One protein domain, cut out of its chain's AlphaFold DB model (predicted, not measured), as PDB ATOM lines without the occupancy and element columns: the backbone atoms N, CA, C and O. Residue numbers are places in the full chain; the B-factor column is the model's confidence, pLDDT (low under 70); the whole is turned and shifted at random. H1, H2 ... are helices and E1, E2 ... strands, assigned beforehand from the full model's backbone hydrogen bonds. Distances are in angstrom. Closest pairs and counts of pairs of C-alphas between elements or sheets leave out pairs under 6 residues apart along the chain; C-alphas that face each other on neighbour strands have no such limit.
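Overview. This is residues 78 to 186 of the 191 residues of an uncharacterized protein of Sphingomonas sp. CGMCC 1.13658 (UniProt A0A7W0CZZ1). Two strongly twisted, curling sheets of four strands, E1 E8 E3 E6 and E2 E7 E4 E5, lie face to face as a small sandwich, with edge strand E1 near E2 on one side and E6 near E5 on the other. The short helices H1 and H2, between E5 and E6 in the chain, sit at one end of it. The printed part has 109 residues, in the order E1 E2 E3 E4 E5 H1 H2 E6 E7 E8, and both sheets are antiparallel. The class is mixed, helices and strands; the whole is compact, with a radius of gyration of the C-alphas of 13.3 A and spans of 40 by 29 by 20 A.

Arrangement. One sheet runs E1, residues 79 to 82, E8, residues 182 to 186, E3, residues 99 to 108, and E6, residues 162 to 168. N 80 and O 184 are 2.9 A apart, N 107 and O 183 2.8 A, and N 104 and O 163 2.8 A, within hydrogen-bond range. The other sheet, only just strongly twisted with C-alphas up to 4.5 A off its best plane, runs E2, residues 88 to 92, E7, residues 172 to 177, E4, residues 111 to 116, and E5, residues 126 to 129. Here N 90 and O 174 are 2.9 A apart, N 115 and O 175 2.9 A, and N 114 and O 126 2.8 A, also within hydrogen-bond range. E4 and E5 form a hairpin. Between the sheets, the closest C-alphas of E4 and E8 are those of Ala 112 and Ala 182, 6.4 A; of E5 and E6, Leu 128 and Glu 162, 6.4 A; and of E1 and E2, Val 82 and Gln 88, 6.6 A. H1, residues 137 to 140, only grazes the second sheet with residues 139 to 140. H2, residues 145 to 153, is on neither sheet. H1 and H2 are close but not clearly touching, the C-alphas of Phe 140 and Leu 148 being closest at 7.9 A. H2 has 4 of 5 O i to N i+4 pairs within hydrogen-bond range; H1 is too short for one.

Along the chain. E1 begins at C-alpha 79, (-21.878, -43.847, -39.660). E3 is the longest strand, 28.0 A; E6 measures 20.4 A, E4 17.1 A, E7 15.8 A and H2 12.8 A. E8 ends at C-alpha 186, (-25.478, -39.564, -43.764).

Size, cuts and confidence. The C-alphas of Lys 96 and Pro 134 are farthest apart, 40.1 A. The printed part has no cut and no long link. Its mean pLDDT is 78.1, with residues 78, 81 to 87, 94 to 99, 121 to 123 and 178 to 181 under 70.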
ATOM      1  N   PRO A  78     -22.659 -45.321 -44.156       63.59
ATOM      2  CA  PRO A  78     -21.586 -45.325 -43.179       63.59
ATOM      3  C   PRO A  78     -21.863 -44.277 -42.095       63.59
ATOM      4  O   PRO A  78     -22.169 -43.113 -42.394       63.59
ATOM      5  N   GLU A  79     -21.790 -44.709 -40.837       70.62
ATOM      6  CA  GLU A  79     -21.878 -43.847 -39.660       70.62
ATOM      7  C   GLU A  79     -20.561 -43.087 -39.496       70.62
ATOM      8  O   GLU A  79     -19.482 -43.667 -39.585       70.62
ATOM      9  N   VAL A  80     -20.639 -41.782 -39.246       70.50
ATOM     10  CA  VAL A  80     -19.469 -40.954 -38.942       70.50
ATOM     11  C   VAL A  80     -19.516 -40.584 -37.472       70.50
ATOM     12  O   VAL A  80     -20.533 -40.076 -36.990       70.50
ATOM     13  N   SER A  81     -18.421 -40.812 -36.752       64.69
ATOM     14  CA  SER A  81     -18.297 -40.306 -35.389       64.69
ATOM     15  C   SER A  81     -18.040 -38.799 -35.422       64.69
ATOM     16  O   SER A  81     -17.173 -38.302 -36.136       64.69
ATOM     17  N   VAL A  82     -18.812 -38.069 -34.637       68.38
ATOM     18  CA  VAL A  82     -18.780 -36.623 -34.452       68.38
ATOM     19  C   VAL A  82     -18.247 -36.352 -33.058       68.38
ATOM     20  O   VAL A  82     -18.718 -36.964 -32.117       68.38
ATOM     21  N   GLY A  83     -17.302 -35.432 -32.899       56.56
ATOM     22  CA  GLY A  83     -16.726 -35.138 -31.582       56.56
ATOM     23  C   GLY A  83     -15.595 -36.094 -31.182       56.56
ATOM     24  O   GLY A  83     -15.480 -37.213 -31.679       56.56
ATOM     25  N   GLY A  84     -14.711 -35.592 -30.319       53.88
ATOM     26  CA  GLY A  84     -13.383 -36.151 -30.052       53.88
ATOM     27  C   GLY A  84     -12.281 -35.109 -30.284       53.88
ATOM     28  O   GLY A  84     -12.562 -33.980 -30.681       53.88
ATOM     29  N   LEU A  85     -11.020 -35.475 -30.033       51.62
ATOM     30  CA  LEU A  85      -9.861 -34.566 -30.121       51.62
ATOM     31  C   LEU A  85      -9.614 -33.984 -31.526       51.62
ATOM     32  O   LEU A  85      -8.910 -32.983 -31.644       51.62
ATOM     33  N   LEU A  86     -10.181 -34.582 -32.581       57.97
ATOM     34  CA  LEU A  86      -9.988 -34.150 -33.965       57.97
ATOM     35  C   LEU A  86     -11.332 -33.984 -34.691       57.97
ATOM     36  O   LEU A  86     -12.177 -34.882 -34.622       57.97
ATOM     37  N   PRO A  87     -11.541 -32.864 -35.410       64.50
ATOM     38  CA  PRO A  87     -12.699 -32.702 -36.276       64.50
ATOM     39  C   PRO A  87     -12.643 -33.737 -37.402       64.50
ATOM     40  O   PRO A  87     -11.644 -33.841 -38.112       64.50
ATOM     41  N   GLN A  88     -13.724 -34.497 -37.568       72.69
ATOM     42  CA  GLN A  88     -13.858 -35.435 -38.678       72.69
ATOM     43  C   GLN A  88     -14.456 -34.724 -39.888       72.69
ATOM     44  O   GLN A  88     -15.377 -33.909 -39.756       72.69
ATOM     45  N   THR A  89     -13.937 -35.039 -41.071       76.25
ATOM     46  CA  THR A  89     -14.457 -34.550 -42.344       76.25
ATOM     47  C   THR A  89     -14.965 -35.712 -43.183       76.25
ATOM     48  O   THR A  89     -14.360 -36.781 -43.216       76.25
ATOM     49  N   ARG A  90     -16.094 -35.516 -43.865       77.25
ATOM     50  CA  ARG A  90     -16.604 -36.475 -44.847       77.25
ATOM     51  C   ARG A  90     -16.869 -35.785 -46.165       77.25
ATOM     52  O   ARG A  90     -17.633 -34.824 -46.209       77.25
ATOM     53  N   HIS A  91     -16.291 -36.334 -47.222       76.88
ATOM     54  CA  HIS A  91     -16.521 -35.854 -48.570       76.88
ATOM     55  C   HIS A  91     -17.938 -36.189 -49.048       76.88
ATOM     56  O   HIS A  91     -18.468 -37.272 -48.779       76.88
ATOM     57  N   VAL A  92     -18.551 -35.243 -49.750       75.25
ATOM     58  CA  VAL A  92     -19.821 -35.382 -50.454       75.25
ATOM     59  C   VAL A  92     -19.556 -35.074 -51.919       75.25
ATOM     60  O   VAL A  92     -19.260 -33.930 -52.267       75.25
ATOM     61  N   ASP A  93     -19.707 -36.094 -52.763       71.44
ATOM     62  CA  ASP A  93     -19.462 -35.980 -54.197       71.44
ATOM     63  C   ASP A  93     -20.370 -34.942 -54.867       71.44
ATOM     64  O   ASP A  93     -21.498 -34.659 -54.431       71.44
ATOM     65  N   ALA A  94     -19.879 -34.413 -55.986       69.44
ATOM     66  CA  ALA A  94     -20.634 -33.523 -56.849       69.44
ATOM     67  C   ALA A  94     -21.925 -34.189 -57.357       69.44
ATOM     68  O   ALA A  94     -21.966 -35.376 -57.683       69.44
ATOM     69  N   SER A  95     -22.992 -33.396 -57.468       67.69
ATOM     70  CA  SER A  95     -24.261 -33.850 -58.039       67.69
ATOM     71  C   SER A  95     -24.376 -33.446 -59.500       67.69
ATOM     72  O   SER A  95     -23.939 -32.368 -59.903       67.69
ATOM     73  N   LYS A  96     -25.060 -34.273 -60.293       64.00
ATOM     74  CA  LYS A  96     -25.547 -33.856 -61.617       64.00
ATOM     75  C   LYS A  96     -26.685 -32.833 -61.502       64.00
ATOM     76  O   LYS A  96     -26.911 -32.064 -62.433       64.00
ATOM     77  N   ASP A  97     -27.350 -32.791 -60.350       63.41
ATOM     78  CA  ASP A  97     -28.376 -31.803 -60.032       63.41
ATOM     79  C   ASP A  97     -27.752 -30.463 -59.610       63.41
ATOM     80  O   ASP A  97     -26.671 -30.421 -59.023       63.41
ATOM     81  N   LYS A  98     -28.464 -29.349 -59.841       66.50
ATOM     82  CA  LYS A  98     -28.008 -27.985 -59.484       66.50
ATOM     83  C   LYS A  98     -27.650 -27.819 -57.996       66.50
ATOM     84  O   LYS A  98     -26.915 -26.900 -57.643       66.50
ATOM     85  N   LEU A  99     -28.194 -28.675 -57.132       66.19
ATOM     86  CA  LEU A  99     -27.967 -28.700 -55.690       66.19
ATOM     87  C   LEU A  99     -27.808 -30.148 -55.224       66.19
ATOM     88  O   LEU A  99     -28.449 -31.055 -55.756       66.19
ATOM     89  N   ARG A 100     -26.989 -30.356 -54.193       75.19
ATOM     90  CA  ARG A 100     -26.851 -31.648 -53.511       75.19
ATOM     91  C   ARG A 100     -27.419 -31.519 -52.104       75.19
ATOM     92  O   ARG A 100     -27.091 -30.577 -51.393       75.19
ATOM     93  N   VAL A 101     -28.272 -32.453 -51.698       77.62
ATOM     94  CA  VAL A 101     -28.855 -32.478 -50.349       77.62
ATOM     95  C   VAL A 101     -28.333 -33.710 -49.625       77.62
ATOM     96  O   VAL A 101     -28.482 -34.821 -50.127       77.62
ATOM     97  N   ALA A 102     -27.726 -33.513 -48.458       77.06
ATOM     98  CA  ALA A 102     -27.353 -34.590 -47.552       77.06
ATOM     99  C   ALA A 102     -28.336 -34.607 -46.379       77.06
ATOM    100  O   ALA A 102     -28.480 -33.603 -45.678       77.06
ATOM    101  N   ARG A 103     -29.017 -35.737 -46.165       82.12
ATOM    102  CA  ARG A 103     -29.822 -35.953 -44.960       82.12
ATOM    103  C   ARG A 103     -28.922 -36.557 -43.890       82.12
ATOM    104  O   ARG A 103     -28.216 -37.526 -44.142       82.12
ATOM    105  N   LEU A 104     -28.926 -35.959 -42.712       84.06
ATOM    106  CA  LEU A 104     -28.094 -36.335 -41.578       84.06
ATOM    107  C   LEU A 104     -29.013 -36.752 -40.436       84.06
ATOM    108  O   LEU A 104     -29.999 -36.069 -40.172       84.06
ATOM    109  N   VAL A 105     -28.688 -37.865 -39.786       85.62
ATOM    110  CA  VAL A 105     -29.446 -38.399 -38.650       85.62
ATOM    111  C   VAL A 105     -28.491 -38.692 -37.502       85.62
ATOM    112  O   VAL A 105     -27.476 -39.362 -37.692       85.62
ATOM    113  N   LEU A 106     -28.813 -38.202 -36.310       84.00
ATOM    114  CA  LEU A 106     -28.079 -38.453 -35.079       84.00
ATOM    115  C   LEU A 106     -28.418 -39.852 -34.541       84.00
ATOM    116  O   LEU A 106     -29.466 -40.069 -33.941       84.00
ATOM    117  N   VAL A 107     -27.512 -40.807 -34.733       83.31
ATOM    118  CA  VAL A 107     -27.666 -42.203 -34.291       83.31
ATOM    119  C   VAL A 107     -27.254 -42.369 -32.827       83.31
ATOM    120  O   VAL A 107     -27.950 -43.007 -32.037       83.31
ATOM    121  N   ALA A 108     -26.136 -41.760 -32.428       79.81
ATOM    122  CA  ALA A 108     -25.609 -41.832 -31.064       79.81
ATOM    123  C   ALA A 108     -25.186 -40.450 -30.553       79.81
ATOM    124  O   ALA A 108     -24.855 -39.577 -31.348       79.81
ATOM    125  N   GLY A 109     -25.149 -40.268 -29.232       79.94
ATOM    126  CA  GLY A 109     -24.778 -39.002 -28.593       79.94
ATOM    127  C   GLY A 109     -25.959 -38.058 -28.359       79.94
ATOM    128  O   GLY A 109     -27.102 -38.354 -28.712       79.94
ATOM    129  N   ARG A 110     -25.683 -36.934 -27.694       83.12
ATOM    130  CA  ARG A 110     -26.703 -35.958 -27.267       83.12
ATOM    131  C   ARG A 110     -26.957 -34.884 -28.316       83.12
ATOM    132  O   ARG A 110     -28.097 -34.460 -28.511       83.12
ATOM    133  N   SER A 111     -25.893 -34.450 -28.978       83.56
ATOM    134  CA  SER A 111     -25.874 -33.290 -29.861       83.56
ATOM    135  C   SER A 111     -24.817 -33.470 -30.950       83.56
ATOM    136  O   SER A 111     -23.801 -34.134 -30.751       83.56
ATOM    137  N   ALA A 112     -25.055 -32.886 -32.123       84.38
ATOM    138  CA  ALA A 112     -24.064 -32.809 -33.193       84.38
ATOM    139  C   ALA A 112     -24.201 -31.495 -33.964       84.38
ATOM    140  O   ALA A 112     -25.311 -31.071 -34.293       84.38
ATOM    141  N   ARG A 113     -23.068 -30.867 -34.304       85.88
ATOM    142  CA  ARG A 113     -23.025 -29.664 -35.142       85.88
ATOM    143  C   ARG A 113     -22.207 -29.930 -36.397       85.88
ATOM    144  O   ARG A 113     -21.016 -30.242 -36.347       85.88
ATOM    145  N   ILE A 114     -22.848 -29.764 -37.543       85.44
ATOM    146  CA  ILE A 114     -22.290 -30.097 -38.846       85.44
ATOM    147  C   ILE A 114     -22.241 -28.838 -39.706       85.44
ATOM    148  O   ILE A 114     -23.221 -28.101 -39.814       85.44
ATOM    149  N   LYS A 115     -21.089 -28.573 -40.318       85.31
ATOM    150  CA  LYS A 115     -20.891 -27.470 -41.266       85.31
ATOM    151  C   LYS A 115     -20.545 -28.029 -42.638       85.31
ATOM    152  O   LYS A 115     -19.806 -28.999 -42.727       85.31
ATOM    153  N   ALA A 116     -21.039 -27.401 -43.699       83.44
ATOM    154  CA  ALA A 116     -20.547 -27.657 -45.049       83.44
ATOM    155  C   ALA A 116     -19.368 -26.735 -45.367       83.44
ATOM    156  O   ALA A 116     -19.431 -25.544 -45.062       83.44
ATOM    157  N   SER A 117     -18.334 -27.258 -46.030       80.81
ATOM    158  CA  SER A 117     -17.253 -26.433 -46.588       80.81
ATOM    159  C   SER A 117     -17.743 -25.551 -47.741       80.81
ATOM    160  O   SER A 117     -17.327 -24.402 -47.869       80.81
ATOM    161  N   GLN A 118     -18.692 -26.054 -48.536       77.75
ATOM    162  CA  GLN A 118     -19.364 -25.314 -49.604       77.75
ATOM    163  C   GLN A 118     -20.873 -25.248 -49.350       77.75
ATOM    164  O   GLN A 118     -21.645 -26.000 -49.957       77.75
ATOM    165  N   PRO A 119     -21.321 -24.369 -48.440       78.25
ATOM    166  CA  PRO A 119     -22.729 -24.289 -48.119       78.25
ATOM    167  C   PRO A 119     -23.535 -23.771 -49.317       78.25
ATOM    168  O   PRO A 119     -23.083 -22.922 -50.095       78.25
ATOM    169  N   GLY A 120     -24.747 -24.301 -49.456       71.56
ATOM    170  CA  GLY A 120     -25.765 -23.796 -50.366       71.56
ATOM    171  C   GLY A 120     -26.307 -22.417 -49.946       71.56
ATOM    172  O   GLY A 120     -25.727 -21.756 -49.081       71.56
ATOM    173  N   PRO A 121     -27.431 -21.971 -50.535       65.19
ATOM    174  CA  PRO A 121     -27.967 -20.619 -50.337       65.19
ATOM    175  C   PRO A 121     -28.260 -20.269 -48.868       65.19
ATOM    176  O   PRO A 121     -28.193 -19.099 -48.503       65.19
ATOM    177  N   ASP A 122     -28.518 -21.265 -48.017       67.12
ATOM    178  CA  ASP A 122     -28.842 -21.038 -46.609       67.12
ATOM    179  C   ASP A 122     -27.631 -20.883 -45.686       67.12
ATOM    180  O   ASP A 122     -27.817 -20.397 -44.573       67.12
ATOM    181  N   GLY A 123     -26.408 -21.251 -46.100       67.44
ATOM    182  CA  GLY A 123     -25.164 -20.904 -45.384       67.44
ATOM    183  C   GLY A 123     -24.971 -21.474 -43.968       67.44
ATOM    184  O   GLY A 123     -23.893 -21.331 -43.391       67.44
ATOM    185  N   LYS A 124     -26.011 -22.055 -43.368       75.50
ATOM    186  CA  LYS A 124     -26.115 -22.262 -41.921       75.50
ATOM    187  C   LYS A 124     -25.566 -23.624 -41.497       75.50
ATOM    188  O   LYS A 124     -25.764 -24.608 -42.210       75.50
ATOM    189  N   PRO A 125     -24.911 -23.704 -40.323       82.38
ATOM    190  CA  PRO A 125     -24.582 -24.985 -39.719       82.38
ATOM    191  C   PRO A 125     -25.866 -25.756 -39.416       82.38
ATOM    192  O   PRO A 125     -26.844 -25.180 -38.935       82.38
ATOM    193  N   LEU A 126     -25.841 -27.061 -39.663       87.06
ATOM    194  CA  LEU A 126     -26.889 -27.954 -39.203       87.06
ATOM    195  C   LEU A 126     -26.598 -28.346 -37.757       87.06
ATOM    196  O   LEU A 126     -25.497 -28.791 -37.432       87.06
ATOM    197  N   CYS A 127     -27.600 -28.188 -36.906       87.88
ATOM    198  CA  CYS A 127     -27.540 -28.571 -35.507       87.88
ATOM    199  C   CYS A 127     -28.575 -29.658 -35.266       87.88
ATOM    200  O   CYS A 127     -29.737 -29.483 -35.628       87.88
ATOM    201  N   LEU A 128     -28.127 -30.768 -34.693       88.75
ATOM    202  CA  LEU A 128     -28.949 -31.924 -34.373       88.75
ATOM    203  C   LEU A 128     -28.925 -32.145 -32.871       88.75
ATOM    204  O   LEU A 128     -27.875 -32.004 -32.235       88.75
ATOM    205  N   CYS A 129     -30.067 -32.513 -32.312       89.00
ATOM    206  CA  CYS A 129     -30.163 -32.861 -30.909       89.00
ATOM    207  C   CYS A 129     -31.122 -34.017 -30.685       89.00
ATOM    208  O   CYS A 129     -32.100 -34.187 -31.406       89.00
ATOM    209  N   ARG A 130     -30.815 -34.842 -29.687       88.00
ATOM    210  CA  ARG A 130     -31.626 -36.013 -29.379       88.00
ATOM    211  C   ARG A 130     -32.975 -35.584 -28.776       88.00
ATOM    212  O   ARG A 130     -32.957 -34.793 -27.834       88.00
ATOM    213  N   PRO A 131     -34.114 -36.106 -29.267       88.06
ATOM    214  CA  PRO A 131     -35.429 -35.792 -28.722       88.06
ATOM    215  C   PRO A 131     -35.507 -36.012 -27.210       88.06
ATOM    216  O   PRO A 131     -34.916 -36.960 -26.687       88.06
ATOM    217  N   HIS A 132     -36.240 -35.137 -26.521       85.75
ATOM    218  CA  HIS A 132     -36.466 -35.164 -25.069       85.75
ATOM    219  C   HIS A 132     -35.212 -35.007 -24.193       85.75
ATOM    220  O   HIS A 132     -35.275 -35.221 -22.979       85.75
ATOM    221  N   MET A 133     -34.072 -34.619 -24.770       84.62
ATOM    222  CA  MET A 133     -32.849 -34.354 -24.020       84.62
ATOM    223  C   MET A 133     -32.685 -32.860 -23.716       84.62
ATOM    224  O   MET A 133     -32.957 -32.006 -24.563       84.62
ATOM    225  N   PRO A 134     -32.180 -32.511 -22.519       85.44
ATOM    226  CA  PRO A 134     -31.929 -31.124 -22.166       85.44
ATOM    227  C   PRO A 134     -30.827 -30.532 -23.050       85.44
ATOM    228  O   PRO A 134     -29.780 -31.151 -23.274       85.44
ATOM    229  N   ILE A 135     -31.060 -29.304 -23.510       83.25
ATOM    230  CA  ILE A 135     -30.118 -28.549 -24.337       83.25
ATOM    231  C   ILE A 135     -29.014 -27.982 -23.458       83.25
ATOM    232  O   ILE A 135     -29.278 -27.204 -22.544       83.25
ATOM    233  N   VAL A 136     -27.771 -28.321 -23.786       84.12
ATOM    234  CA  VAL A 136     -26.584 -27.710 -23.191       84.12
ATOM    235  C   VAL A 136     -26.067 -26.651 -24.161       84.12
ATOM    236  O   VAL A 136     -25.657 -26.970 -25.273       84.12
ATOM    237  N   GLU A 137     -26.117 -25.374 -23.778       79.88
ATOM    238  CA  GLU A 137     -25.822 -24.257 -24.693       79.88
ATOM    239  C   GLU A 137     -24.407 -24.303 -25.291       79.88
ATOM    240  O   GLU A 137     -24.219 -23.908 -26.443       79.88
ATOM    241  N   SER A 138     -23.431 -24.838 -24.549       81.12
ATOM    242  CA  SER A 138     -22.050 -25.013 -25.016       81.12
ATOM    243  C   SER A 138     -21.956 -25.841 -26.296       81.12
ATOM    244  O   SER A 138     -21.147 -25.538 -27.173       81.12
ATOM    245  N   ASP A 139     -22.809 -26.853 -26.432       77.12
ATOM    246  CA  ASP A 139     -22.751 -27.816 -27.532       77.12
ATOM    247  C   ASP A 139     -23.279 -27.218 -28.840       77.12
ATOM    248  O   ASP A 139     -22.909 -27.638 -29.939       77.12
ATOM    249  N   PHE A 140     -24.127 -26.196 -28.720       81.44
ATOM    250  CA  PHE A 140     -24.829 -25.554 -29.825       81.44
ATOM    251  C   PHE A 140     -24.323 -24.138 -30.113       81.44
ATOM    252  O   PHE A 140     -24.996 -23.364 -30.796       81.44
ATOM    253  N   ALA A 141     -23.126 -23.787 -29.637       78.00
ATOM    254  CA  ALA A 141     -22.500 -22.511 -29.962       78.00
ATOM    255  C   ALA A 141     -22.448 -22.318 -31.497       78.00
ATOM    256  O   ALA A 141     -21.911 -23.149 -32.226       78.00
ATOM    257  N   GLY A 142     -23.039 -21.251 -32.033       78.88
ATOM    258  CA  GLY A 142     -23.094 -21.005 -33.482       78.88
ATOM    259  C   GLY A 142     -24.265 -21.658 -34.229       78.88
ATOM    260  O   GLY A 142     -24.362 -21.493 -35.444       78.88
ATOM    261  N   CYS A 143     -25.169 -22.353 -33.537       85.12
ATOM    262  CA  CYS A 143     -26.518 -22.617 -34.037       85.12
ATOM    263  C   CYS A 143     -27.349 -21.327 -33.976       85.12
ATOM    264  O   CYS A 143     -27.113 -20.476 -33.123       85.12
ATOM    265  N   SER A 144     -28.328 -21.157 -34.870       85.25
ATOM    266  CA  SER A 144     -29.141 -19.932 -34.869       85.25
ATOM    267  C   SER A 144     -29.999 -19.816 -33.604       85.25
ATOM    268  O   SER A 144     -30.636 -20.799 -33.212       85.25
ATOM    269  N   ASP A 145     -30.119 -18.608 -33.051       85.69
ATOM    270  CA  ASP A 145     -30.922 -18.337 -31.846       85.69
ATOM    271  C   ASP A 145     -32.383 -18.762 -32.003       85.69
ATOM    272  O   ASP A 145     -32.993 -19.299 -31.082       85.69
ATOM    273  N   ARG A 146     -32.942 -18.593 -33.208       85.56
ATOM    274  CA  ARG A 146     -34.305 -19.035 -33.527       85.56
ATOM    275  C   ARG A 146     -34.467 -20.546 -33.369       85.56
ATOM    276  O   ARG A 146     -35.469 -20.985 -32.815       85.56
ATOM    277  N   TRP A 147     -33.498 -21.327 -33.847       86.56
ATOM    278  CA  TRP A 147     -33.516 -22.782 -33.700       86.56
ATOM    279  C   TRP A 147     -33.388 -23.171 -32.225       86.56
ATOM    280  O   TRP A 147     -34.223 -23.918 -31.724       86.56
ATOM    281  N   LEU A 148     -32.431 -22.578 -31.501       87.25
ATOM    282  CA  LEU A 148     -32.255 -22.808 -30.062       87.25
ATOM    283  C   LEU A 148     -33.532 -22.508 -29.269       87.25
ATOM    284  O   LEU A 148     -33.953 -23.321 -28.449       87.25
ATOM    285  N   ALA A 149     -34.188 -21.380 -29.544       86.44
ATOM    286  CA  ALA A 149     -35.432 -20.993 -28.889       86.44
ATOM    287  C   ALA A 149     -36.578 -21.984 -29.154       86.44
ATOM    288  O   ALA A 149     -37.392 -22.225 -28.263       86.44
ATOM    289  N   THR A 150     -36.650 -22.574 -30.352       87.06
ATOM    290  CA  THR A 150     -37.629 -23.626 -30.666       87.06
ATOM    291  C   THR A 150     -37.341 -24.894 -29.874       87.06
ATOM    292  O   THR A 150     -38.246 -25.430 -29.242       87.06
ATOM    293  N   GLN A 151     -36.087 -25.345 -29.859       87.62
ATOM    294  CA  GLN A 151     -35.730 -26.609 -29.222       87.62
ATOM    295  C   GLN A 151     -35.810 -26.542 -27.689       87.62
ATOM    296  O   GLN A 151     -36.145 -27.535 -27.048       87.62
ATOM    297  N   ARG A 152     -35.568 -25.370 -27.082       86.94
ATOM    298  CA  ARG A 152     -35.679 -25.167 -25.624       86.94
ATOM    299  C   ARG A 152     -37.081 -25.415 -25.080       86.94
ATOM    300  O   ARG A 152     -37.209 -25.839 -23.939       86.94
ATOM    301  N   LYS A 153     -38.123 -25.138 -25.868       85.00
ATOM    302  CA  LYS A 153     -39.515 -25.276 -25.412       85.00
ATOM    303  C   LYS A 153     -39.909 -26.725 -25.150       85.00
ATOM    304  O   LYS A 153     -40.744 -26.973 -24.293       85.00
ATOM    305  N   GLU A 154     -39.309 -27.651 -25.889       82.38
ATOM    306  CA  GLU A 154     -39.697 -29.062 -25.894       82.38
ATOM    307  C   GLU A 154     -38.559 -29.984 -25.429       82.38
ATOM    308  O   GLU A 154     -38.682 -31.196 -25.550       82.38
ATOM    309  N   ASN A 155     -37.468 -29.428 -24.873       84.19
ATOM    310  CA  ASN A 155     -36.243 -30.170 -24.547       84.19
ATOM    311  C   ASN A 155     -35.800 -31.047 -25.724       84.19
ATOM    312  O   ASN A 155     -35.784 -32.269 -25.623       84.19
ATOM    313  N   CYS A 156     -35.485 -30.394 -26.845       86.38
ATOM    314  CA  CYS A 156     -35.316 -31.019 -28.153       86.38
ATOM    315  C   CYS A 156     -36.598 -31.668 -28.668       86.38
ATOM    316  O   CYS A 156     -37.024 -32.741 -28.237       86.38
ATOM    317  N   LYS A 157     -37.187 -30.981 -29.644       87.88
ATOM    318  CA  LYS A 157     -38.388 -31.400 -30.347       87.88
ATOM    319  C   LYS A 157     -38.167 -32.747 -31.034       87.88
ATOM    320  O   LYS A 157     -37.079 -33.048 -31.524       87.88
ATOM    321  N   GLU A 158     -39.228 -33.535 -31.112       85.81
ATOM    322  CA  GLU A 158     -39.250 -34.768 -31.894       85.81
ATOM    323  C   GLU A 158     -38.886 -34.494 -33.368       85.81
ATOM    324  O   GLU A 158     -39.397 -33.553 -33.984       85.81
ATOM    325  N   GLY A 159     -37.952 -35.276 -33.919       84.25
ATOM    326  CA  GLY A 159     -37.386 -35.068 -35.258       84.25
ATOM    327  C   GLY A 159     -36.242 -34.046 -35.331       84.25
ATOM    328  O   GLY A 159     -35.748 -33.766 -36.418       84.25
ATOM    329  N   ALA A 160     -35.794 -33.469 -34.208       84.88
ATOM    330  CA  ALA A 160     -34.602 -32.608 -34.173       84.88
ATOM    331  C   ALA A 160     -33.271 -33.387 -34.237       84.88
ATOM    332  O   ALA A 160     -32.199 -32.781 -34.322       84.88
ATOM    333  N   ASP A 161     -33.329 -34.717 -34.199       85.56
ATOM    334  CA  ASP A 161     -32.226 -35.640 -34.458       85.56
ATOM    335  C   ASP A 161     -31.949 -35.827 -35.949       85.56
ATOM    336  O   ASP A 161     -30.891 -36.343 -36.309       85.56
ATOM    337  N   GLU A 162     -32.847 -35.373 -36.820       87.62
ATOM    338  CA  GLU A 162     -32.651 -35.383 -38.258       87.62
ATOM    339  C   GLU A 162     -32.647 -33.985 -38.871       87.62
ATOM    340  O   GLU A 162     -33.271 -33.035 -38.397       87.62
ATOM    341  N   GLY A 163     -31.916 -33.845 -39.970       84.94
ATOM    342  CA  GLY A 163     -31.878 -32.594 -40.698       84.94
ATOM    343  C   GLY A 163     -31.240 -32.727 -42.064       84.94
ATOM    344  O   GLY A 163     -30.626 -33.738 -42.407       84.94
ATOM    345  N   THR A 164     -31.402 -31.689 -42.869       83.88
ATOM    346  CA  THR A 164     -30.874 -31.633 -44.227       83.88
ATOM    347  C   THR A 164     -29.879 -30.499 -44.359       83.88
ATOM    348  O   THR A 164     -30.081 -29.391 -43.866       83.88
ATOM    349  N   LEU A 165     -28.781 -30.796 -45.043       81.81
ATOM    350  CA  LEU A 165     -27.733 -29.839 -45.343       81.81
ATOM    351  C   LEU A 165     -27.599 -29.748 -46.861       81.81
ATOM    352  O   LEU A 165     -27.446 -30.760 -47.550       81.81
ATOM    353  N   VAL A 166     -27.732 -28.529 -47.377       81.94
ATOM    354  CA  VAL A 166     -27.722 -28.255 -48.814       81.94
ATOM    355  C   VAL A 166     -26.338 -27.770 -49.225       81.94
ATOM    356  O   VAL A 166     -25.790 -26.834 -48.642       81.94
ATOM    357  N   PHE A 167     -25.807 -28.397 -50.264       77.88
ATOM    358  CA  PHE A 167     -24.530 -28.110 -50.897       77.88
ATOM    359  C   PHE A 167     -24.739 -27.537 -52.295       77.88
ATOM    360  O   PHE A 167     -25.769 -27.757 -52.949       77.88
ATOM    361  N   LYS A 168     -23.713 -26.837 -52.779       79.44
ATOM    362  CA  LYS A 168     -23.604 -26.453 -54.189       79.44
ATOM    363  C   LYS A 168     -23.398 -27.689 -55.074       79.44
ATOM    364  O   LYS A 168     -23.051 -28.764 -54.593       79.44
ATOM    365  N   GLN A 169     -23.587 -27.520 -56.382       76.12
ATOM    366  CA  GLN A 169     -23.451 -28.594 -57.376       76.12
ATOM    367  C   GLN A 169     -22.112 -29.345 -57.295       76.12
ATOM    368  O   GLN A 169     -22.089 -30.564 -57.445       76.12
ATOM    369  N   ALA A 170     -21.017 -28.633 -57.011       71.25
ATOM    370  CA  ALA A 170     -19.674 -29.199 -56.899       71.25
ATOM    371  C   ALA A 170     -19.482 -30.147 -55.699       71.25
ATOM    372  O   ALA A 170     -18.423 -30.754 -55.580       71.25
ATOM    373  N   GLY A 171     -20.482 -30.285 -54.822       74.06
ATOM    374  CA  GLY A 171     -20.344 -31.034 -53.580       74.06
ATOM    375  C   GLY A 171     -19.516 -30.264 -52.555       74.06
ATOM    376  O   GLY A 171     -19.482 -29.030 -52.557       74.06
ATOM    377  N   GLY A 172     -18.888 -30.988 -51.637       79.31
ATOM    378  CA  GLY A 172     -18.047 -30.410 -50.593       79.31
ATOM    379  C   GLY A 172     -17.875 -31.356 -49.416       79.31
ATOM    380  O   GLY A 172     -18.259 -32.516 -49.472       79.31
ATOM    381  N   ASP A 173     -17.332 -30.845 -48.320       81.31
ATOM    382  CA  ASP A 173     -17.042 -31.642 -47.135       81.31
ATOM    383  C   ASP A 173     -18.003 -31.285 -46.006       81.31
ATOM    384  O   ASP A 173     -18.262 -30.112 -45.716       81.31
ATOM    385  N   LEU A 174     -18.520 -32.319 -45.353       78.94
ATOM    386  CA  LEU A 174     -19.169 -32.239 -44.057       78.94
ATOM    387  C   LEU A 174     -18.081 -32.167 -42.993       78.94
ATOM    388  O   LEU A 174     -17.325 -33.117 -42.816       78.94
ATOM    389  N   VAL A 175     -18.014 -31.053 -42.278       81.56
ATOM    390  CA  VAL A 175     -17.125 -30.853 -41.136       81.56
ATOM    391  C   VAL A 175     -17.935 -31.063 -39.866       81.56
ATOM    392  O   VAL A 175     -18.826 -30.273 -39.533       81.56
ATOM    393  N   PHE A 176     -17.625 -32.142 -39.157       79.00
ATOM    394  CA  PHE A 176     -18.283 -32.513 -37.916       79.00
ATOM    395  C   PHE A 176     -17.560 -31.864 -36.741       79.00
ATOM    396  O   PHE A 176     -16.371 -32.080 -36.509       79.00
ATOM    397  N   THR A 177     -18.290 -31.050 -35.985       72.44
ATOM    398  CA  THR A 177     -17.773 -30.366 -34.800       72.44
ATOM    399  C   THR A 177     -18.719 -30.639 -33.637       72.44
ATOM    400  O   THR A 177     -19.911 -30.384 -33.744       72.44
ATOM    401  N   GLY A 178     -18.223 -31.180 -32.533       64.75
ATOM    402  CA  GLY A 178     -19.050 -31.517 -31.374       64.75
ATOM    403  C   GLY A 178     -18.212 -31.538 -30.105       64.75
ATOM    404  O   GLY A 178     -17.013 -31.802 -30.181       64.75
ATOM    405  N   ALA A 179     -18.835 -31.205 -28.973       57.47
ATOM    406  CA  ALA A 179     -18.200 -31.265 -27.656       57.47
ATOM    407  C   ALA A 179     -18.177 -32.704 -27.111       57.47
ATOM    408  O   ALA A 179     -17.158 -33.150 -26.594       57.47
ATOM    409  N   GLU A 180     -19.270 -33.447 -27.296       67.38
ATOM    410  CA  GLU A 180     -19.371 -34.863 -26.943       67.38
ATOM    411  C   GLU A 180     -19.273 -35.775 -28.180       67.38
ATOM    412  O   GLU A 180     -19.654 -35.364 -29.283       67.38
ATOM    413  N   PRO A 181     -18.795 -37.024 -28.009       69.06
ATOM    414  CA  PRO A 181     -18.819 -38.028 -29.060       69.06
ATOM    415  C   PRO A 181     -20.268 -38.420 -29.404       69.06
ATOM    416  O   PRO A 181     -20.989 -39.031 -28.616       69.06
ATOM    417  N   ALA A 182     -20.684 -38.083 -30.614       76.38
ATOM    418  CA  ALA A 182     -21.928 -38.468 -31.254       76.38
ATOM    419  C   ALA A 182     -21.647 -39.331 -32.491       76.38
ATOM    420  O   ALA A 182     -20.534 -39.364 -33.001       76.38
ATOM    421  N   ARG A 183     -22.650 -40.038 -33.009       77.62
ATOM    422  CA  ARG A 183     -22.573 -40.706 -34.315       77.62
ATOM    423  C   ARG A 183     -23.662 -40.160 -35.205       77.62
ATOM    424  O   ARG A 183     -24.825 -40.150 -34.810       77.62
ATOM    425  N   VAL A 184     -23.281 -39.707 -36.392       77.06
ATOM    426  CA  VAL A 184     -24.196 -39.164 -37.389       77.06
ATOM    427  C   VAL A 184     -24.126 -40.025 -38.636       77.06
ATOM    428  O   VAL A 184     -23.059 -40.259 -39.200       77.06
ATOM    429  N   ARG A 185     -25.287 -40.486 -39.083       79.56
ATOM    430  CA  ARG A 185     -25.438 -41.213 -40.336       79.56
ATOM    431  C   ARG A 185     -25.819 -40.234 -41.432       79.56
ATOM    432  O   ARG A 185     -26.766 -39.462 -41.276       79.56
ATOM    433  N   VAL A 186     -25.085 -40.267 -42.538       75.31
ATOM    434  CA  VAL A 186     -25.478 -39.564 -43.764       75.31
ATOM    435  C   VAL A 186     -26.417 -40.494 -44.510       75.31
ATOM    436  O   VAL A 186     -25.951 -41.428 -45.149       75.31
TER     437      VAL A 186